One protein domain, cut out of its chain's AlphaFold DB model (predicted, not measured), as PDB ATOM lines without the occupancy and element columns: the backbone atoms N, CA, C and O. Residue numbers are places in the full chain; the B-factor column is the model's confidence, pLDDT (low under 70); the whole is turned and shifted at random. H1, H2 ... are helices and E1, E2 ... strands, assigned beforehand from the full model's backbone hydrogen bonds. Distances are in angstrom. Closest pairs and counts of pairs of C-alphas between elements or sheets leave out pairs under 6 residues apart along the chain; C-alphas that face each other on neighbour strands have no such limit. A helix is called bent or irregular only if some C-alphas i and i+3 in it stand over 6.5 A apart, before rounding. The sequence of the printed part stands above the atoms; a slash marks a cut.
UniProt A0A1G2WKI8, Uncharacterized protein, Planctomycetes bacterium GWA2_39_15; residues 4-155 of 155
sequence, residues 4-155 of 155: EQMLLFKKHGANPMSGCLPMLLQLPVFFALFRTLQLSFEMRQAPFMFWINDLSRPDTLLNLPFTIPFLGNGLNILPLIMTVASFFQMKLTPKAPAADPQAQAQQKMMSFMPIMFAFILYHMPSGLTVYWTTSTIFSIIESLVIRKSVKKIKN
ATOM      1  N   GLU A   4      15.866 -47.135  81.031       74.31
ATOM      2  CA  GLU A   4      15.363 -46.329  82.147       74.31
ATOM      3  C   GLU A   4      14.613 -45.063  81.714       74.31
ATOM      4  O   GLU A   4      13.553 -44.775  82.264       74.31
ATOM      5  N   GLN A   5      15.076 -44.346  80.684       71.19
ATOM      6  CA  GLN A   5      14.359 -43.176  80.152       71.19
ATOM      7  C   GLN A   5      13.021 -43.584  79.522       71.19
ATOM      8  O   GLN A   5      12.004 -42.921  79.716       71.19
ATOM      9  N   MET A   6      12.996 -44.716  78.811       74.38
ATOM     10  CA  MET A   6      11.768 -45.241  78.208       74.38
ATOM     11  C   MET A   6      10.772 -45.719  79.276       74.38
ATOM     12  O   MET A   6       9.570 -45.480  79.155       74.38
ATOM     13  N   LEU A   7      11.269 -46.342  80.349       77.06
ATOM     14  CA  LEU A   7      10.465 -46.716  81.515       77.06
ATOM     15  C   LEU A   7       9.923 -45.485  82.254       77.06
ATOM     16  O   LEU A   7       8.771 -45.508  82.683       77.06
ATOM     17  N   LEU A   8      10.701 -44.404  82.366       77.94
ATOM     18  CA  LEU A   8      10.260 -43.145  82.971       77.94
ATOM     19  C   LEU A   8       9.118 -42.501  82.169       77.94
ATOM     20  O   LEU A   8       8.099 -42.135  82.760       77.94
ATOM     21  N   PHE A   9       9.254 -42.426  80.839       75.75
ATOM     22  CA  PHE A   9       8.201 -41.931  79.946       75.75
ATOM     23  C   PHE A   9       6.931 -42.780  80.039       75.75
ATOM     24  O   PHE A   9       5.839 -42.232  80.192       75.75
ATOM     25  N   LYS A  10       7.074 -44.113  80.062       73.69
ATOM     26  CA  LYS A  10       5.948 -45.044  80.228       73.69
ATOM     27  C   LYS A  10       5.263 -44.898  81.592       73.69
ATOM     28  O   LYS A  10       4.039 -44.938  81.646       73.69
ATOM     29  N   LYS A  11       6.024 -44.678  82.676       79.94
ATOM     30  CA  LYS A  11       5.478 -44.418  84.025       79.94
ATOM     31  C   LYS A  11       4.652 -43.130  84.095       79.94
ATOM     32  O   LYS A  11       3.670 -43.100  84.823       79.94
ATOM     33  N   HIS A  12       5.031 -42.095  83.347       78.69
ATOM     34  CA  HIS A  12       4.351 -40.791  83.351       78.69
ATOM     35  C   HIS A  12       3.371 -40.616  82.176       78.69
ATOM     36  O   HIS A  12       2.894 -39.510  81.940       78.69
ATOM     37  N   GLY A  13       3.088 -41.682  81.413       73.06
ATOM     38  CA  GLY A  13       2.177 -41.643  80.261       73.06
ATOM     39  C   GLY A  13       2.643 -40.753  79.099       73.06
ATOM     40  O   GLY A  13       1.854 -40.441  78.210       73.06
ATOM     41  N   ALA A  14       3.909 -40.331  79.085       71.81
ATOM     42  CA  ALA A  14       4.449 -39.446  78.062       71.81
ATOM     43  C   ALA A  14       4.905 -40.255  76.838       71.81
ATOM     44  O   ALA A  14       5.665 -41.214  76.966       71.81
ATOM     45  N   ASN A  15       4.476 -39.857  75.637       69.88
ATOM     46  CA  ASN A  15       4.904 -40.498  74.394       69.88
ATOM     47  C   ASN A  15       6.009 -39.667  73.708       69.88
ATOM     48  O   ASN A  15       5.720 -38.553  73.261       69.88
ATOM     49  N   PRO A  16       7.245 -40.182  73.555       65.81
ATOM     50  CA  PRO A  16       8.328 -39.460  72.877       65.81
ATOM     51  C   PRO A  16       8.040 -39.188  71.387       65.81
ATOM     52  O   PRO A  16       8.611 -38.268  70.809       65.81
ATOM     53  N   MET A  17       7.115 -39.935  70.772       68.69
ATOM     54  CA  MET A  17       6.676 -39.744  69.380       68.69
ATOM     55  C   MET A  17       5.564 -38.693  69.228       68.69
ATOM     56  O   MET A  17       5.168 -38.363  68.111       68.69
ATOM     57  N   SER A  18       5.054 -38.130  70.327       66.88
ATOM     58  CA  SER A  18       3.998 -37.105  70.272       66.88
ATOM     59  C   SER A  18       4.399 -35.865  69.462       66.88
ATOM     60  O   SER A  18       3.524 -35.179  68.949       66.88
ATOM     61  N   GLY A  19       5.698 -35.608  69.272       67.69
ATOM     62  CA  GLY A  19       6.191 -34.503  68.446       67.69
ATOM     63  C   GLY A  19       6.027 -34.691  66.930       67.69
ATOM     64  O   GLY A  19       5.953 -33.697  66.217       67.69
ATOM     65  N   CYS A  20       5.959 -35.927  66.415       75.19
ATOM     66  CA  CYS A  20       5.746 -36.190  64.980       75.19
ATOM     67  C   CYS A  20       4.296 -36.566  64.638       75.19
ATOM     68  O   CYS A  20       3.901 -36.489  63.475       75.19
ATOM     69  N   LEU A  21       3.493 -36.906  65.649       75.56
ATOM     70  CA  LEU A  21       2.067 -37.202  65.510       75.56
ATOM     71  C   LEU A  21       1.263 -36.088  64.796       75.56
ATOM     72  O   LEU A  21       0.436 -36.434  63.951       75.56
ATOM     73  N   PRO A  22       1.519 -34.779  65.026       74.62
ATOM     74  CA  PRO A  22       0.815 -33.710  64.319       74.62
ATOM     75  C   PRO A  22       1.027 -33.754  62.805       74.62
ATOM     76  O   PRO A  22       0.092 -33.511  62.051       74.62
ATOM     77  N   MET A  23       2.227 -34.124  62.340       77.00
ATOM     78  CA  MET A  23       2.489 -34.221  60.901       77.00
ATOM     79  C   MET A  23       1.699 -35.356  60.254       77.00
ATOM     80  O   MET A  23       1.187 -35.187  59.152       77.00
ATOM     81  N   LEU A  24       1.563 -36.499  60.933       82.44
ATOM     82  CA  LEU A  24       0.796 -37.628  60.405       82.44
ATOM     83  C   LEU A  24      -0.685 -37.284  60.245       82.44
ATOM     84  O   LEU A  24      -1.283 -37.642  59.234       82.44
ATOM     85  N   LEU A  25      -1.258 -36.553  61.203       86.25
ATOM     86  CA  LEU A  25      -2.642 -36.090  61.108       86.25
ATOM     87  C   LEU A  25      -2.814 -34.964  60.071       86.25
ATOM     88  O   LEU A  25      -3.885 -34.824  59.485       86.25
ATOM     89  N   GLN A  26      -1.758 -34.191  59.807       84.75
ATOM     90  CA  GLN A  26      -1.766 -33.113  58.818       84.75
ATOM     91  C   GLN A  26      -1.750 -33.629  57.370       84.75
ATOM     92  O   GLN A  26      -2.335 -32.994  56.491       84.75
ATOM     93  N   LEU A  27      -1.102 -34.768  57.098       88.00
ATOM     94  CA  LEU A  27      -0.950 -35.307  55.739       88.00
ATOM     95  C   LEU A  27      -2.291 -35.537  55.002       88.00
ATOM     96  O   LEU A  27      -2.398 -35.094  53.856       88.00
ATOM     97  N   PRO A  28      -3.331 -36.150  55.607       88.62
ATOM     98  CA  PRO A  28      -4.646 -36.280  54.976       88.62
ATOM     99  C   PRO A  28      -5.287 -34.936  54.614       88.62
ATOM    100  O   PRO A  28      -5.822 -34.788  53.518       88.62
ATOM    101  N   VAL A  29      -5.199 -33.944  55.509       89.38
ATOM    102  CA  VAL A  29      -5.763 -32.601  55.286       89.38
ATOM    103  C   VAL A  29      -5.034 -31.901  54.143       89.38
ATOM    104  O   VAL A  29      -5.661 -31.335  53.249       89.38
ATOM    105  N   PHE A  30      -3.706 -32.000  54.135       86.56
ATOM    106  CA  PHE A  30      -2.865 -31.477  53.067       86.56
ATOM    107  C   PHE A  30      -3.225 -32.089  51.709       86.56
ATOM    108  O   PHE A  30      -3.415 -31.365  50.731       86.56
ATOM    109  N   PHE A  31      -3.366 -33.416  51.650       88.88
ATOM    110  CA  PHE A  31      -3.720 -34.119  50.420       88.88
ATOM    111  C   PHE A  31      -5.124 -33.754  49.930       88.88
ATOM    112  O   PHE A  31      -5.313 -33.539  48.733       88.88
ATOM    113  N   ALA A  32      -6.091 -33.638  50.844       90.12
ATOM    114  CA  ALA A  32      -7.448 -33.215  50.518       90.12
ATOM    115  C   ALA A  32      -7.464 -31.805  49.910       90.12
ATOM    116  O   ALA A  32      -7.989 -31.622  48.816       90.12
ATOM    117  N   LEU A  33      -6.815 -30.830  50.557       88.50
ATOM    118  CA  LEU A  33      -6.730 -29.457  50.048       88.50
ATOM    119  C   LEU A  33      -6.025 -29.384  48.695       88.50
ATOM    120  O   LEU A  33      -6.516 -28.726  47.778       88.50
ATOM    121  N   PHE A  34      -4.903 -30.088  48.545       88.06
ATOM    122  CA  PHE A  34      -4.178 -30.140  47.281       88.06
ATOM    123  C   PHE A  34      -5.049 -30.707  46.151       88.06
ATOM    124  O   PHE A  34      -5.131 -30.111  45.078       88.06
ATOM    125  N   ARG A  35      -5.766 -31.810  46.403       87.75
ATOM    126  CA  ARG A  35      -6.700 -32.401  45.432       87.75
ATOM    127  C   ARG A  35      -7.848 -31.460  45.092       87.75
ATOM    128  O   ARG A  35      -8.157 -31.317  43.912       87.75
ATOM    129  N   THR A  36      -8.444 -30.796  46.078       87.06
ATOM    130  CA  THR A  36      -9.532 -29.839  45.846       87.06
ATOM    131  C   THR A  36      -9.067 -28.667  44.985       87.06
ATOM    132  O   THR A  36      -9.762 -28.316  44.036       87.06
ATOM    133  N   LEU A  37      -7.876 -28.113  45.236       85.69
ATOM    134  CA  LEU A  37      -7.307 -27.028  44.422       85.69
ATOM    135  C   LEU A  37      -6.994 -27.460  42.981       85.69
ATOM    136  O   LEU A  37      -7.054 -26.638  42.072       85.69
ATOM    137  N   GLN A  38      -6.671 -28.737  42.759       81.31
ATOM    138  CA  GLN A  38      -6.407 -29.270  41.419       81.31
ATOM    139  C   GLN A  38      -7.674 -29.653  40.643       81.31
ATOM    140  O   GLN A  38      -7.690 -29.532  39.419       81.31
ATOM    141  N   LEU A  39      -8.705 -30.155  41.329       84.31
ATOM    142  CA  LEU A  39      -9.922 -30.688  40.706       84.31
ATOM    143  C   LEU A  39     -11.031 -29.643  40.553       84.31
ATOM    144  O   LEU A  39     -11.864 -29.770  39.658       84.31
ATOM    145  N   SER A  40     -11.058 -28.622  41.410       82.31
ATOM    146  CA  SER A  40     -12.119 -27.615  41.387       82.31
ATOM    147  C   SER A  40     -11.856 -26.598  40.285       82.31
ATOM    148  O   SER A  40     -10.882 -25.849  40.341       82.31
ATOM    149  N   PHE A  41     -12.750 -26.537  39.298       76.56
ATOM    150  CA  PHE A  41     -12.665 -25.548  38.221       76.56
ATOM    151  C   PHE A  41     -12.769 -24.111  38.752       76.56
ATOM    152  O   PHE A  41     -12.063 -23.229  38.279       76.56
ATOM    153  N   GLU A  42     -13.578 -23.903  39.793       79.31
ATOM    154  CA  GLU A  42     -13.818 -22.597  40.421       79.31
ATOM    155  C   GLU A  42     -12.574 -21.997  41.086       79.31
ATOM    156  O   GLU A  42     -12.479 -20.784  41.220       79.31
ATOM    157  N   MET A  43     -11.608 -22.828  41.493       77.75
ATOM    158  CA  MET A  43     -10.374 -22.372  42.148       77.75
ATOM    159  C   MET A  43      -9.311 -21.916  41.142       77.75
ATOM    160  O   MET A  43      -8.299 -21.321  41.522       77.75
ATOM    161  N   ARG A  44      -9.524 -22.194  39.851       78.62
ATOM    162  CA  ARG A  44      -8.635 -21.780  38.770       78.62
ATOM    163  C   ARG A  44      -8.901 -20.313  38.457       78.62
ATOM    164  O   ARG A  44     -10.034 -19.949  38.168       78.62
ATOM    165  N   GLN A  45      -7.862 -19.482  38.507       80.50
ATOM    166  CA  GLN A  45      -7.982 -18.021  38.371       80.50
ATOM    167  C   GLN A  45      -8.860 -17.364  39.448       80.50
ATOM    168  O   GLN A  45      -9.338 -16.251  39.251       80.50
ATOM    169  N   ALA A  46      -9.071 -18.035  40.583       84.19
ATOM    170  CA  ALA A  46      -9.757 -17.434  41.715       84.19
ATOM    171  C   ALA A  46      -8.822 -16.422  42.400       84.19
ATOM    172  O   ALA A  46      -7.792 -16.840  42.949       84.19
ATOM    173  N   PRO A  47      -9.150 -15.117  42.395       85.25
ATOM    174  CA  PRO A  47      -8.394 -14.134  43.150       85.25
ATOM    175  C   PRO A  47      -8.702 -14.289  44.641       85.25
ATOM    176  O   PRO A  47      -9.835 -14.579  45.028       85.25
ATOM    177  N   PHE A  48      -7.697 -14.071  45.486       82.44
ATOM    178  CA  PHE A  48      -7.875 -14.119  46.938       82.44
ATOM    179  C   PHE A  48      -7.525 -12.790  47.598       82.44
ATOM    180  O   PHE A  48      -8.398 -12.134  48.162       82.44
ATOM    181  N   MET A  49      -6.254 -12.378  47.544       79.56
ATOM    182  CA  MET A  49      -5.794 -11.199  48.275       79.56
ATOM    183  C   MET A  49      -4.549 -10.568  47.643       79.56
ATOM    184  O   MET A  49      -3.603 -11.277  47.312       79.56
ATOM    185  N   PHE A  50      -4.544  -9.232  47.541       82.12
ATOM    186  CA  PHE A  50      -3.451  -8.380  47.047       82.12
ATOM    187  C   PHE A  50      -2.821  -8.854  45.723       82.12
ATOM    188  O   PHE A  50      -3.252  -8.430  44.658       82.12
ATOM    189  N   TRP A  51      -1.800  -9.713  45.789       82.38
ATOM    190  CA  TRP A  51      -1.042 -10.223  44.641       82.38
ATOM    191  C   TRP A  51      -1.488 -11.621  44.175       82.38
ATOM    192  O   TRP A  51      -1.109 -12.065  43.090       82.38
ATOM    193  N   ILE A  52      -2.311 -12.313  44.968       84.88
ATOM    194  CA  ILE A  52      -2.804 -13.662  44.679       84.88
ATOM    195  C   ILE A  52      -4.003 -13.559  43.741       84.88
ATOM    196  O   ILE A  52      -5.136 -13.335  44.173       84.88
ATOM    197  N   ASN A  53      -3.737 -13.748  42.451       81.25
ATOM    198  CA  ASN A  53      -4.748 -13.720  41.393       81.25
ATOM    199  C   ASN A  53      -5.226 -15.123  40.973       81.25
ATOM    200  O   ASN A  53      -6.176 -15.245  40.208       81.25
ATOM    201  N   ASP A  54      -4.560 -16.186  41.436       82.69
ATOM    202  CA  ASP A  54      -4.902 -17.565  41.087       82.69
ATOM    203  C   ASP A  54      -4.482 -18.525  42.210       82.69
ATOM    204  O   ASP A  54      -3.292 -18.793  42.406       82.69
ATOM    205  N   LEU A  55      -5.468 -19.062  42.934       84.38
ATOM    206  CA  LEU A  55      -5.259 -20.020  44.028       84.38
ATOM    207  C   LEU A  55      -4.667 -21.363  43.572       84.38
ATOM    208  O   LEU A  55      -4.057 -22.079  44.374       84.38
ATOM    209  N   SER A  56      -4.827 -21.709  42.292       84.44
ATOM    210  CA  SER A  56      -4.341 -22.966  41.712       84.44
ATOM    211  C   SER A  56      -2.880 -22.903  41.245       84.44
ATOM    212  O   SER A  56      -2.262 -23.943  41.000       84.44
ATOM    213  N   ARG A  57      -2.304 -21.697  41.142       84.94
ATOM    214  CA  ARG A  57      -0.920 -21.456  40.707       84.94
ATOM    215  C   ARG A  57      -0.016 -21.042  41.867       84.94
ATOM    216  O   ARG A  57      -0.528 -20.598  42.892       84.94
ATOM    217  N   PRO A  58       1.316 -21.176  41.722       85.44
ATOM    218  CA  PRO A  58       2.261 -20.656  42.703       85.44
ATOM    219  C   PRO A  58       2.064 -19.162  42.980       85.44
ATOM    220  O   PRO A  58       1.616 -18.406  42.118       85.44
ATOM    221  N   ASP A  59       2.404 -18.764  44.203       83.19
ATOM    222  CA  ASP A  59       2.246 -17.412  44.750       83.19
ATOM    223  C   ASP A  59       3.249 -16.411  44.150       83.19
ATOM    224  O   ASP A  59       4.120 -15.918  44.852       83.19
ATOM    225  N   THR A  60       3.190 -16.126  42.852       84.25
ATOM    226  CA  THR A  60       4.188 -15.262  42.204       84.25
ATOM    227  C   THR A  60       3.863 -13.780  42.391       84.25
ATOM    228  O   THR A  60       3.013 -13.236  41.687       84.25
ATOM    229  N   LEU A  61       4.576 -13.100  43.297       82.69
ATOM    230  CA  LEU A  61       4.461 -11.648  43.486       82.69
ATOM    231  C   LEU A  61       5.193 -10.872  42.380       82.69
ATOM    232  O   LEU A  61       4.670  -9.890  41.855       82.69
ATOM    233  N   LEU A  62       6.415 -11.291  42.041       80.75
ATOM    234  CA  LEU A  62       7.266 -10.605  41.068       80.75
ATOM    235  C   LEU A  62       7.990 -11.612  40.176       80.75
ATOM    236  O   LEU A  62       8.615 -12.542  40.674       80.75
ATOM    237  N   ASN A  63       7.934 -11.407  38.861       80.00
ATOM    238  CA  ASN A  63       8.737 -12.174  37.912       80.00
ATOM    239  C   ASN A  63      10.126 -11.535  37.811       80.00
ATOM    240  O   ASN A  63      10.260 -10.377  37.416       80.00
ATOM    241  N   LEU A  64      11.156 -12.277  38.196       80.69
ATOM    242  CA  LEU A  64      12.550 -11.885  38.067       80.69
ATOM    243  C   LEU A  64      12.995 -12.026  36.599       80.69
ATOM    244  O   LEU A  64      12.635 -13.003  35.939       80.69
ATOM    245  N   PRO A  65      13.823 -11.101  36.080       79.31
ATOM    246  CA  PRO A  65      14.370 -11.192  34.724       79.31
ATOM    247  C   PRO A  65      15.462 -12.270  34.582       79.31
ATOM    248  O   PRO A  65      15.989 -12.477  33.493       79.31
ATOM    249  N   PHE A  66      15.815 -12.952  35.674       79.69
ATOM    250  CA  PHE A  66      16.784 -14.041  35.730       79.69
ATOM    251  C   PHE A  66      16.197 -15.230  36.499       79.69
ATOM    252  O   PHE A  66      15.371 -15.063  37.396       79.69
ATOM    253  N   THR A  67      16.647 -16.438  36.164       77.25
ATOM    254  CA  THR A  67      16.213 -17.677  36.822       77.25
ATOM    255  C   THR A  67      17.197 -18.045  37.924       77.25
ATOM    256  O   THR A  67      18.378 -18.267  37.653       77.25
ATOM    257  N   ILE A  68      16.719 -18.147  39.163       76.00
ATOM    258  CA  ILE A  68      17.520 -18.645  40.285       76.00
ATOM    259  C   ILE A  68      17.444 -20.183  40.281       76.00
ATOM    260  O   ILE A  68      16.335 -20.733  40.270       76.00
ATOM    261  N   PRO A  69      18.579 -20.908  40.316       73.00
ATOM    262  CA  PRO A  69      18.572 -22.363  40.461       73.00
ATOM    263  C   PRO A  69      17.744 -22.783  41.685       73.00
ATOM    264  O   PRO A  69      17.888 -22.192  42.752       73.00
ATOM    265  N   PHE A  70      16.879 -23.790  41.536       71.38
ATOM    266  CA  PHE A  70      15.954 -24.313  42.562       71.38
ATOM    267  C   PHE A  70      14.792 -23.407  42.998       71.38
ATOM    268  O   PHE A  70      13.855 -23.923  43.596       71.38
ATOM    269  N   LEU A  71      14.825 -22.104  42.714       71.62
ATOM    270  CA  LEU A  71      13.773 -21.154  43.109       71.62
ATOM    271  C   LEU A  71      12.948 -20.647  41.913       71.62
ATOM    272  O   LEU A  71      11.849 -20.138  42.085       71.62
ATOM    273  N   GLY A  72      13.448 -20.808  40.688       76.38
ATOM    274  CA  GLY A  72      12.741 -20.399  39.478       76.38
ATOM    275  C   GLY A  72      12.860 -18.902  39.191       76.38
ATOM    276  O   GLY A  72      13.818 -18.241  39.590       76.38
ATOM    277  N   ASN A  73      11.902 -18.388  38.425       78.38
ATOM    278  CA  ASN A  73      11.853 -17.010  37.928       78.38
ATOM    279  C   ASN A  73      10.778 -16.153  38.618       78.38
ATOM    280  O   ASN A  73      10.680 -14.969  38.330       78.38
ATOM    281  N   GLY A  74       9.964 -16.722  39.506       78.88
ATOM    282  CA  GLY A  74       8.961 -15.996  40.284       78.88
ATOM    283  C   GLY A  74       9.400 -15.869  41.734       78.88
ATOM    284  O   GLY A  74       9.917 -16.838  42.283       78.88
ATOM    285  N   LEU A  75       9.217 -14.698  42.347       83.19
ATOM    286  CA  LEU A  75       9.423 -14.465  43.776       83.19
ATOM    287  C   LEU A  75       8.126 -14.762  44.530       83.19
ATOM    288  O   LEU A  75       7.161 -14.004  44.407       83.19
ATOM    289  N   ASN A  76       8.136 -15.834  45.330       88.31
ATOM    290  CA  ASN A  76       6.970 -16.278  46.086       88.31
ATOM    291  C   ASN A  76       7.094 -15.886  47.553       88.31
ATOM    292  O   ASN A  76       7.993 -16.351  48.259       88.31
ATOM    293  N   ILE A  77       6.200 -15.014  48.020       88.19
ATOM    294  CA  ILE A  77       6.355 -14.358  49.321       88.19
ATOM    295  C   ILE A  77       5.732 -15.176  50.455       88.19
ATOM    296  O   ILE A  77       6.285 -15.212  51.557       88.19
ATOM    297  N   LEU A  78       4.639 -15.900  50.196       88.75
ATOM    298  CA  LEU A  78       3.972 -16.725  51.205       88.75
ATOM    299  C   LEU A  78       4.871 -17.824  51.786       88.75
ATOM    300  O   LEU A  78       4.960 -17.899  53.013       88.75
ATOM    301  N   PRO A  79       5.597 -18.636  50.989       88.62
ATOM    302  CA  PRO A  79       6.526 -19.622  51.541       88.62
ATOM    303  C   PRO A  79       7.609 -18.989  52.429       88.62
ATOM    304  O   PRO A  79       8.006 -19.581  53.434       88.62
ATOM    305  N   LEU A  80       8.062 -17.771  52.112       89.56
ATOM    306  CA  LEU A  80       9.040 -17.046  52.929       89.56
ATOM    307  C   LEU A  80       8.434 -16.600  54.263       89.56
ATOM    308  O   LEU A  80       9.020 -16.852  55.319       89.56
ATOM    309  N   ILE A  81       7.236 -16.007  54.234       91.38
ATOM    310  CA  ILE A  81       6.494 -15.611  55.441       91.38
ATOM    311  C   ILE A  81       6.243 -16.835  56.325       91.38
ATOM    312  O   ILE A  81       6.531 -16.811  57.521       91.38
ATOM    313  N   MET A  82       5.775 -17.928  55.728       90.81
ATOM    314  CA  MET A  82       5.565 -19.210  56.391       90.81
ATOM    315  C   MET A  82       6.845 -19.739  57.047       90.81
ATOM    316  O   MET A  82       6.798 -20.234  58.174       90.81
ATOM    317  N   THR A  83       7.993 -19.624  56.374       90.56
ATOM    318  CA  THR A  83       9.294 -20.048  56.914       90.56
ATOM    319  C   THR A  83       9.647 -19.252  58.163       90.56
ATOM    320  O   THR A  83       9.955 -19.831  59.207       90.56
ATOM    321  N   VAL A  84       9.553 -17.922  58.087       93.00
ATOM    322  CA  VAL A  84       9.827 -17.022  59.215       93.00
ATOM    323  C   VAL A  84       8.864 -17.290  60.375       93.00
ATOM    324  O   VAL A  84       9.295 -17.402  61.527       93.00
ATOM    325  N   ALA A  85       7.574 -17.461  60.081       91.69
ATOM    326  CA  ALA A  85       6.561 -17.796  61.075       91.69
ATOM    327  C   ALA A  85       6.862 -19.144  61.744       91.69
ATOM    328  O   ALA A  85       6.853 -19.241  62.969       91.69
ATOM    329  N   SER A  86       7.232 -20.163  60.970       90.38
ATOM    330  CA  SER A  86       7.603 -21.482  61.494       90.38
ATOM    331  C   SER A  86       8.823 -21.399  62.417       90.38
ATOM    332  O   SER A  86       8.821 -21.981  63.502       90.38
ATOM    333  N   PHE A  87       9.841 -20.602  62.067       90.06
ATOM    334  CA  PHE A  87      10.976 -20.340  62.962       90.06
ATOM    335  C   PHE A  87      10.550 -19.695  64.283       90.06
ATOM    336  O   PHE A  87      11.079 -20.039  65.346       90.06
ATOM    337  N   PHE A  88       9.591 -18.774  64.241       90.69
ATOM    338  CA  PHE A  88       9.039 -18.165  65.446       90.69
ATOM    339  C   PHE A  88       8.233 -19.172  66.278       90.69
ATOM    340  O   PHE A  88       8.442 -19.279  67.489       90.69
ATOM    341  N   GLN A  89       7.392 -19.986  65.636       87.44
ATOM    342  CA  GLN A  89       6.632 -21.060  66.278       87.44
ATOM    343  C   GLN A  89       7.552 -22.060  66.993       87.44
ATOM    344  O   GLN A  89       7.284 -22.463  68.126       87.44
ATOM    345  N   MET A  90       8.691 -22.400  66.390       85.56
ATOM    346  CA  MET A  90       9.687 -23.274  67.010       85.56
ATOM    347  C   MET A  90      10.320 -22.681  68.272       85.56
ATOM    348  O   MET A  90      10.662 -23.424  69.194       85.56
ATOM    349  N   LYS A  91      10.469 -21.353  68.356       84.12
ATOM    350  CA  LYS A  91      10.908 -20.683  69.594       84.12
ATOM    351  C   LYS A  91       9.825 -20.718  70.679       84.12
ATOM    352  O   LYS A  91      10.145 -20.730  71.866       84.12
ATOM    353  N   LEU A  92       8.557 -20.764  70.276       83.38
ATOM    354  CA  LEU A  92       7.395 -20.899  71.157       83.38
ATOM    355  C   LEU A  92       7.026 -22.350  71.478       83.38
ATOM    356  O   LEU A  92       6.112 -22.583  72.270       83.38
ATOM    357  N   THR A  93       7.720 -23.339  70.930       78.56
ATOM    358  CA  THR A  93       7.466 -24.741  71.264       78.56
ATOM    359  C   THR A  93       8.395 -25.154  72.408       78.56
ATOM    360  O   THR A  93       9.600 -24.896  72.328       78.56
ATOM    361  N   PRO A  94       7.882 -25.740  73.509       67.75
ATOM    362  CA  PRO A  94       8.728 -26.274  74.570       67.75
ATOM    363  C   PRO A  94       9.680 -27.320  73.989       67.75
ATOM    364  O   PRO A  94       9.251 -28.308  73.400       67.75
ATOM    365  N   LYS A  95      10.982 -27.089  74.135       68.56
ATOM    366  CA  LYS A  95      12.003 -28.047  73.714       68.56
ATOM    367  C   LYS A  95      12.193 -29.055  74.839       68.56
ATOM    368  O   LYS A  95      12.367 -28.654  75.990       68.56
ATOM    369  N   ALA A  96      12.134 -30.346  74.519       62.72
ATOM    370  CA  ALA A  96      12.454 -31.387  75.486       62.72
ATOM    371  C   ALA A  96      13.899 -31.192  75.996       62.72
ATOM    372  O   ALA A  96      14.749 -30.742  75.220       62.72
ATOM    373  N   PRO A  97      14.200 -31.508  77.271       57.50
ATOM    374  CA  PRO A  97      15.554 -31.399  77.798       57.50
ATOM    375  C   PRO A  97      16.513 -32.244  76.954       57.50
ATOM    376  O   PRO A  97      16.431 -33.470  76.931       57.50
ATOM    377  N   ALA A  98      17.419 -31.581  76.236       58.25
ATOM    378  CA  ALA A  98      18.391 -32.223  75.361       58.25
ATOM    379  C   ALA A  98      19.605 -32.715  76.168       58.25
ATOM    380  O   ALA A  98      20.737 -32.291  75.926       58.25
ATOM    381  N   ALA A  99      19.345 -33.573  77.159       60.50
ATOM    382  CA  ALA A  99      20.378 -34.181  77.996       60.50
ATOM    383  C   ALA A  99      21.291 -35.125  77.188       60.50
ATOM    384  O   ALA A  99      22.457 -35.279  77.530       60.50
ATOM    385  N   ASP A 100      20.786 -35.683  76.080       66.94
ATOM    386  CA  ASP A 100      21.516 -36.623  75.229       66.94
ATOM    387  C   ASP A 100      21.928 -36.015  73.870       66.94
ATOM    388  O   ASP A 100      21.130 -35.306  73.239       66.94
ATOM    389  N   PRO A 101      23.116 -36.365  73.327       69.94
ATOM    390  CA  PRO A 101      23.570 -35.945  71.993       69.94
ATOM    391  C   PRO A 101      22.578 -36.278  70.867       69.94
ATOM    392  O   PRO A 101      22.439 -35.538  69.891       69.94
ATOM    393  N   GLN A 102      21.829 -37.374  71.021       70.25
ATOM    394  CA  GLN A 102      20.827 -37.819  70.055       70.25
ATOM    395  C   GLN A 102      19.582 -36.908  70.044       70.25
ATOM    396  O   GLN A 102      19.025 -36.635  68.980       70.25
ATOM    397  N   ALA A 103      19.195 -36.354  71.199       69.75
ATOM    398  CA  ALA A 103      18.102 -35.386  71.304       69.75
ATOM    399  C   ALA A 103      18.487 -34.024  70.696       69.75
ATOM    400  O   ALA A 103      17.666 -33.365  70.053       69.75
ATOM    401  N   GLN A 104      19.759 -33.624  70.822       71.94
ATOM    402  CA  GLN A 104      20.279 -32.414  70.173       71.94
ATOM    403  C   GLN A 104      20.268 -32.534  68.643       71.94
ATOM    404  O   GLN A 104      19.882 -31.585  67.954       71.94
ATOM    405  N   ALA A 105      20.642 -33.700  68.106       76.06
ATOM    406  CA  ALA A 105      20.566 -33.976  66.673       76.06
ATOM    407  C   ALA A 105      19.116 -33.901  66.153       76.06
ATOM    408  O   ALA A 105      18.858 -33.244  65.142       76.06
ATOM    409  N   GLN A 106      18.155 -34.475  66.885       75.19
ATOM    410  CA  GLN A 106      16.733 -34.408  66.532       75.19
ATOM    411  C   GLN A 106      16.199 -32.966  66.536       75.19
ATOM    412  O   GLN A 106      15.476 -32.570  65.620       75.19
ATOM    413  N   GLN A 107      16.607 -32.144  67.508       75.81
ATOM    414  CA  GLN A 107      16.207 -30.736  67.574       75.81
ATOM    415  C   GLN A 107      16.796 -29.901  66.423       75.81
ATOM    416  O   GLN A 107      16.118 -29.018  65.885       75.81
ATOM    417  N   LYS A 108      18.049 -30.170  66.027       78.44
ATOM    418  CA  LYS A 108      18.671 -29.528  64.857       78.44
ATOM    419  C   LYS A 108      17.938 -29.900  63.570       78.44
ATOM    420  O   LYS A 108      17.607 -29.006  62.796       78.44
ATOM    421  N   MET A 109      17.601 -31.179  63.390       80.00
ATOM    422  CA  MET A 109      16.818 -31.648  62.242       80.00
ATOM    423  C   MET A 109      15.446 -30.964  62.171       80.00
ATOM    424  O   MET A 109      15.069 -30.446  61.122       80.00
ATOM    425  N   MET A 110      14.731 -30.872  63.299       78.94
ATOM    426  CA  MET A 110      13.449 -30.159  63.358       78.94
ATOM    427  C   MET A 110      13.579 -28.666  63.040       78.94
ATOM    428  O   MET A 110      12.636 -28.083  62.527       78.94
ATOM    429  N   SER A 111      14.734 -28.047  63.310       80.69
ATOM    430  CA  SER A 111      14.965 -26.619  63.022       80.69
ATOM    431  C   SER A 111      15.217 -26.343  61.545       80.69
ATOM    432  O   SER A 111      14.953 -25.242  61.072       80.69
ATOM    433  N   PHE A 112      15.713 -27.339  60.813       84.06
ATOM    434  CA  PHE A 112      15.947 -27.242  59.375       84.06
ATOM    435  C   PHE A 112      14.713 -27.634  58.545       84.06
ATOM    436  O   PHE A 112      14.562 -27.211  57.401       84.06
ATOM    437  N   MET A 113      13.795 -28.404  59.134       85.44
ATOM    438  CA  MET A 113      12.583 -28.893  58.475       85.44
ATOM    439  C   MET A 113      11.714 -27.786  57.841       85.44
ATOM    440  O   MET A 113      11.308 -27.974  56.694       85.44
ATOM    441  N   PRO A 114      11.463 -26.625  58.481       84.19
ATOM    442  CA  PRO A 114      10.685 -25.554  57.861       84.19
ATOM    443  C   PRO A 114      11.309 -25.011  56.575       84.19
ATOM    444  O   PRO A 114      10.582 -24.711  55.637       84.19
ATOM    445  N   ILE A 115      12.644 -24.933  56.505       87.31
ATOM    446  CA  ILE A 115      13.357 -24.489  55.298       87.31
ATOM    447  C   ILE A 115      13.107 -25.486  54.166       87.31
ATOM    448  O   ILE A 115      12.737 -25.096  53.065       87.31
ATOM    449  N   MET A 116      13.258 -26.782  54.443       87.06
ATOM    450  CA  MET A 116      13.007 -27.833  53.457       87.06
ATOM    451  C   MET A 116      11.558 -27.794  52.941       87.06
ATOM    452  O   MET A 116      11.333 -27.837  51.732       87.06
ATOM    453  N   PHE A 117      10.578 -27.652  53.838       83.62
ATOM    454  CA  PHE A 117       9.173 -27.512  53.448       83.62
ATOM    455  C   PHE A 117       8.910 -26.238  52.652       83.62
ATOM    456  O   PHE A 117       8.089 -26.273  51.742       83.62
ATOM    457  N   ALA A 118       9.615 -25.144  52.935       86.25
ATOM    458  CA  ALA A 118       9.504 -23.918  52.160       86.25
ATOM    459  C   ALA A 118       9.927 -24.113  50.703       86.25
ATOM    460  O   ALA A 118       9.209 -23.669  49.818       86.25
ATOM    461  N   PHE A 119      11.025 -24.833  50.444       86.69
ATOM    462  CA  PHE A 119      11.450 -25.165  49.077       86.69
ATOM    463  C   PHE A 119      10.432 -26.049  48.345       86.69
ATOM    464  O   PHE A 119      10.159 -25.834  47.162       86.69
ATOM    465  N   ILE A 120       9.834 -27.018  49.045       85.94
ATOM    466  CA  ILE A 120       8.795 -27.892  48.480       85.94
ATOM    467  C   ILE A 120       7.535 -27.080  48.156       85.94
ATOM    468  O   ILE A 120       7.008 -27.154  47.048       85.94
ATOM    469  N   LEU A 121       7.067 -26.280  49.116       85.62
ATOM    470  CA  LEU A 121       5.860 -25.462  49.001       85.62
ATOM    471  C   LEU A 121       6.037 -24.266  48.065       85.62
ATOM    472  O   LEU A 121       5.043 -23.720  47.599       85.62
ATOM    473  N   TYR A 122       7.278 -23.899  47.736       86.31
ATOM    474  CA  TYR A 122       7.578 -22.825  46.797       86.31
ATOM    475  C   TYR A 122       6.920 -23.040  45.433       86.31
ATOM    476  O   TYR A 122       6.428 -22.095  44.830       86.31
ATOM    477  N   HIS A 123       6.866 -24.288  44.967       84.69
ATOM    478  CA  HIS A 123       6.319 -24.650  43.657       84.69
ATOM    479  C   HIS A 123       4.861 -25.126  43.723       84.69
ATOM    480  O   HIS A 123       4.309 -25.570  42.716       84.69
ATOM    481  N   MET A 124       4.243 -25.077  44.904       87.06
ATOM    482  CA  MET A 124       2.887 -25.572  45.127       87.06
ATOM    483  C   MET A 124       1.838 -24.477  44.882       87.06
ATOM    484  O   MET A 124       2.177 -23.292  44.893       87.06
ATOM    485  N   PRO A 125       0.560 -24.850  44.676       89.44
ATOM    486  CA  PRO A 125      -0.536 -23.892  44.545       89.44
ATOM    487  C   PRO A 125      -0.597 -22.914  45.723       89.44
ATOM    488  O   PRO A 125      -0.461 -23.318  46.882       89.44
ATOM    489  N   SER A 126      -0.851 -21.638  45.440       88.81
ATOM    490  CA  SER A 126      -0.896 -20.571  46.441       88.81
ATOM    491  C   SER A 126      -1.984 -20.808  47.489       88.81
ATOM    492  O   SER A 126      -1.774 -20.514  48.659       88.81
ATOM    493  N   GLY A 127      -3.102 -21.457  47.145       88.19
ATOM    494  CA  GLY A 127      -4.119 -21.830  48.135       88.19
ATOM    495  C   GLY A 127      -3.581 -22.743  49.244       88.19
ATOM    496  O   GLY A 127      -3.948 -22.602  50.411       88.19
ATOM    497  N   LEU A 128      -2.645 -23.634  48.906       89.31
ATOM    498  CA  LEU A 128      -2.017 -24.529  49.872       89.31
ATOM    499  C   LEU A 128      -1.055 -23.772  50.793       89.31
ATOM    500  O   LEU A 128      -1.032 -24.008  52.004       89.31
ATOM    501  N   THR A 129      -0.282 -22.841  50.234       89.81
ATOM    502  CA  THR A 129       0.669 -22.024  50.998       89.81
ATOM    503  C   THR A 129      -0.045 -20.987  51.865       89.81
ATOM    504  O   THR A 129       0.372 -20.774  53.004       89.81
ATOM    505  N   VAL A 130      -1.164 -20.414  51.401       90.81
ATOM    506  CA  VAL A 130      -2.070 -19.564  52.196       90.81
ATOM    507  C   VAL A 130      -2.593 -20.338  53.399       90.81
ATOM    508  O   VAL A 130      -2.472 -19.863  54.531       90.81
ATOM    509  N   TYR A 131      -3.144 -21.534  53.171       90.44
ATOM    510  CA  TYR A 131      -3.667 -22.377  54.242       90.44
ATOM    511  C   TYR A 131      -2.591 -22.680  55.291       90.44
ATOM    512  O   TYR A 131      -2.829 -22.509  56.490       90.44
ATOM    513  N   TRP A 132      -1.396 -23.083  54.852       89.19
ATOM    514  CA  TRP A 132      -0.314 -23.423  55.771       89.19
ATOM    515  C   TRP A 132       0.160 -22.203  56.562       89.19
ATOM    516  O   TRP A 132       0.243 -22.257  57.787       89.19
ATOM    517  N   THR A 133       0.402 -21.080  55.882       90.81
ATOM    518  CA  THR A 133       0.828 -19.821  56.515       90.81
ATOM    519  C   THR A 133      -0.179 -19.378  57.570       90.81
ATOM    520  O   THR A 133       0.191 -19.079  58.705       90.81
ATOM    521  N   THR A 134      -1.462 -19.399  57.215       91.38
ATOM    522  CA  THR A 134      -2.558 -19.018  58.109       91.38
ATOM    523  C   THR A 134      -2.623 -19.951  59.316       91.38
ATOM    524  O   THR A 134      -2.663 -19.482  60.452       91.38
ATOM    525  N   SER A 135      -2.533 -21.265  59.096       90.50
ATOM    526  CA  SER A 135      -2.532 -22.267  60.170       90.50
ATOM    527  C   SER A 135      -1.357 -22.076  61.133       90.50
ATOM    528  O   SER A 135      -1.552 -22.072  62.346       90.50
ATOM    529  N   THR A 136      -0.147 -21.828  60.619       90.56
ATOM    530  CA  THR A 136       1.035 -21.522  61.440       90.56
ATOM    531  C   THR A 136       0.831 -20.263  62.285       90.56
ATOM    532  O   THR A 136       1.164 -20.265  63.472       90.56
ATOM    533  N   ILE A 137       0.258 -19.199  61.713       92.75
ATOM    534  CA  ILE A 137      -0.044 -17.960  62.447       92.75
ATOM    535  C   ILE A 137      -1.059 -18.227  63.564       92.75
ATOM    536  O   ILE A 137      -0.827 -17.817  64.704       92.75
ATOM    537  N   PHE A 138      -2.137 -18.962  63.281       93.69
ATOM    538  CA  PHE A 138      -3.113 -19.350  64.302       93.69
ATOM    539  C   PHE A 138      -2.475 -20.176  65.419       93.69
ATOM    540  O   PHE A 138      -2.654 -19.839  66.589       93.69
ATOM    541  N   SER A 139      -1.655 -21.179  65.096       90.12
ATOM    542  CA  SER A 139      -0.943 -21.965  66.110       90.12
ATOM    543  C   SER A 139      -0.004 -21.121  66.976       90.12
ATOM    544  O   SER A 139       0.152 -21.391  68.169       90.12
ATOM    545  N   ILE A 140       0.641 -20.098  66.405       92.38
ATOM    546  CA  ILE A 140       1.474 -19.152  67.162       92.38
ATOM    547  C   ILE A 140       0.612 -18.365  68.149       92.38
ATOM    548  O   ILE A 140       0.963 -18.277  69.328       92.38
ATOM    549  N   ILE A 141      -0.508 -17.809  67.683       94.25
ATOM    550  CA  ILE A 141      -1.435 -17.040  68.521       94.25
ATOM    551  C   ILE A 141      -1.955 -17.917  69.659       94.25
ATOM    552  O   ILE A 141      -1.861 -17.525  70.823       94.25
ATOM    553  N   GLU A 142      -2.421 -19.123  69.343       92.19
ATOM    554  CA  GLU A 142      -2.888 -20.100  70.323       92.19
ATOM    555  C   GLU A 142      -1.798 -20.414  71.358       92.19
ATOM    556  O   GLU A 142      -2.026 -20.300  72.563       92.19
ATOM    557  N   SER A 143      -0.572 -20.692  70.905       90.19
ATOM    558  CA  SER A 143       0.570 -20.959  71.789       90.19
ATOM    559  C   SER A 143       0.860 -19.788  72.732       90.19
ATOM    560  O   SER A 143       1.171 -19.991  73.909       90.19
ATOM    561  N   LEU A 144       0.760 -18.548  72.245       92.00
ATOM    562  CA  LEU A 144       0.949 -17.346  73.058       92.00
ATOM    563  C   LEU A 144      -0.177 -17.166  74.084       92.00
ATOM    564  O   LEU A 144       0.108 -16.824  75.236       92.00
ATOM    565  N   VAL A 145      -1.429 -17.408  73.693       93.31
ATOM    566  CA  VAL A 145      -2.596 -17.333  74.584       93.31
ATOM    567  C   VAL A 145      -2.495 -18.388  75.683       93.31
ATOM    568  O   VAL A 145      -2.562 -18.038  76.861       93.31
ATOM    569  N   ILE A 146      -2.227 -19.649  75.331       90.94
ATOM    570  CA  ILE A 146      -2.067 -20.747  76.295       90.94
ATOM    571  C   ILE A 146      -0.949 -20.429  77.291       90.94
ATOM    572  O   ILE A 146      -1.144 -20.540  78.501       90.94
ATOM    573  N   ARG A 147       0.215 -19.966  76.817       88.38
ATOM    574  CA  ARG A 147       1.342 -19.590  77.689       88.38
ATOM    575  C   ARG A 147       0.971 -18.478  78.673       88.38
ATOM    576  O   ARG A 147       1.364 -18.544  79.839       88.38
ATOM    577  N   LYS A 148       0.213 -17.470  78.227       89.00
ATOM    578  CA  LYS A 148      -0.299 -16.405  79.105       89.00
ATOM    579  C   LYS A 148      -1.270 -16.963  80.149       89.00
ATOM    580  O   LYS A 148      -1.128 -16.630  81.324       89.00
ATOM    581  N   SER A 149      -2.192 -17.839  79.750       88.94
ATOM    582  CA  SER A 149      -3.155 -18.478  80.657       88.94
ATOM    583  C   SER A 149      -2.468 -19.343  81.714       88.94
ATOM    584  O   SER A 149      -2.757 -19.204  82.900       88.94
ATOM    585  N   VAL A 150      -1.487 -20.161  81.322       88.50
ATOM    586  CA  VAL A 150      -0.705 -20.992  82.257       88.50
ATOM    587  C   VAL A 150       0.089 -20.127  83.240       88.50
ATOM    588  O   VAL A 150       0.128 -20.438  84.428       88.50
ATOM    589  N   LYS A 151       0.686 -19.012  82.788       86.00
ATOM    590  CA  LYS A 151       1.386 -18.072  83.680       86.00
ATOM    591  C   LYS A 151       0.437 -17.440  84.706       86.00
ATOM    592  O   LYS A 151       0.835 -17.265  85.849       86.00
ATOM    593  N   LYS A 152      -0.800 -17.123  84.308       83.44
ATOM    594  CA  LYS A 152      -1.825 -16.547  85.193       83.44
ATOM    595  C   LYS A 152      -2.310 -17.532  86.262       83.44
ATOM    596  O   LYS A 152      -2.624 -17.091  87.347       83.44
ATOM    597  N   ILE A 153      -2.367 -18.831  85.962       83.19
ATOM    598  CA  ILE A 153      -2.751 -19.871  86.937       83.19
ATOM    599  C   ILE A 153      -1.646 -20.099  87.983       83.19
ATOM    600  O   ILE A 153      -1.921 -20.531  89.096       83.19
ATOM    601  N   LYS A 154      -0.385 -19.859  87.609       69.38
ATOM    602  CA  LYS A 154       0.783 -20.128  88.456       69.38
ATOM    603  C   LYS A 154       1.146 -18.973  89.406       69.38
ATOM    604  O   LYS A 154       1.990 -19.181  90.272       69.38
ATOM    605  N   ASN A 155       0.554 -17.794  89.201       55.09
ATOM    606  CA  ASN A 155       0.668 -16.604  90.050       55.09
ATOM    607  C   ASN A 155      -0.598 -16.451  90.889       55.09
ATOM    608  O   ASN A 155      -0.466 -15.967  92.029       55.09
TER     609      ASN A 155
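AT A GLANCE: This is residues 4 to 155 of the 155 residues of an uncharacterized protein of Planctomycetes bacterium GWA2_39_15 (UniProt A0A1G2WKI8). The strand hairpin E1 and E2 caps one end of a loose, elongated set of helices, in which H4 packs on both H6 and H5b. H3 packs on H6 with residues 30 to 37; residues 7 to 13, most of them in H1, and residues 148 to 155 stick out. The printed part has 152 residues, mostly helix, with elements in the order H1 H2 H3 E1 E2 H4 H5 H6. It is loose, with a radius of gyration of the C-alphas of 19.0 A, and spans 56 by 35 by 30 A.

IN THESE COORDINATES: E1, residues 60 to 68, bends by 103 degrees at residue 65; E2 is residues 72 to 76. H4 is residues 77 to 91, 21.7 A. H6, residues 126 to 154, 42.1 A, ends at C-alpha 154 (0.783, -20.128, 88.456). H5, residues 101 to 122, assigned as one helix by its hydrogen bonds, is bent: C-alphas 111 and 114 are 6.8 A apart. Its arms are H5a, residues 101 to 111, and H5b, residues 114 to 122. H3, residues 21 to 39, 28.3 A, has a kink of 25 degrees near residue 28. H1, residues 4 to 11, begins at C-alpha 4 (15.363, -46.329, 82.147). H2, residues 16 to 19, is only just irregular: C-alphas 16 and 19 are 7.0 A apart.

HOW THE PARTS SIT: E1 and E2 form an antiparallel hairpin, with N 64 and O 73 within hydrogen-bond range at 2.7 A. H4 touches H6 at a shallow tilt of 23 degrees, the same way; the closest C-alphas, of Met 82 and Thr 133, are 4.8 A apart. H4 touches H5b, closest C-alphas Pro 79 and Ala 118, 5.3 A. H5a is close to H4 but not clearly touching, closest C-alphas Met 90 and Ser 111, 7.4 A. H3 touches H6 with residues 30 to 37 alone, closest C-alphas Phe 34 and Leu 128, 6.5 A. H1 and H3 are apart. Every O i to N i+4 pair is within hydrogen-bond range in H1, H4, H5a, H5b and H6, and 13 of 15 in H3; H2 is too short for one.

THE WHOLE: The C-alphas farthest apart, of Lys 11 and Pro 65, are 60.1 A apart. The printed part has no cut; the link from H3 to E1 is long, 20 residues. pLDDT is under 70 at residues 15 to 19, 94 to 101, 103 and 154 to 155.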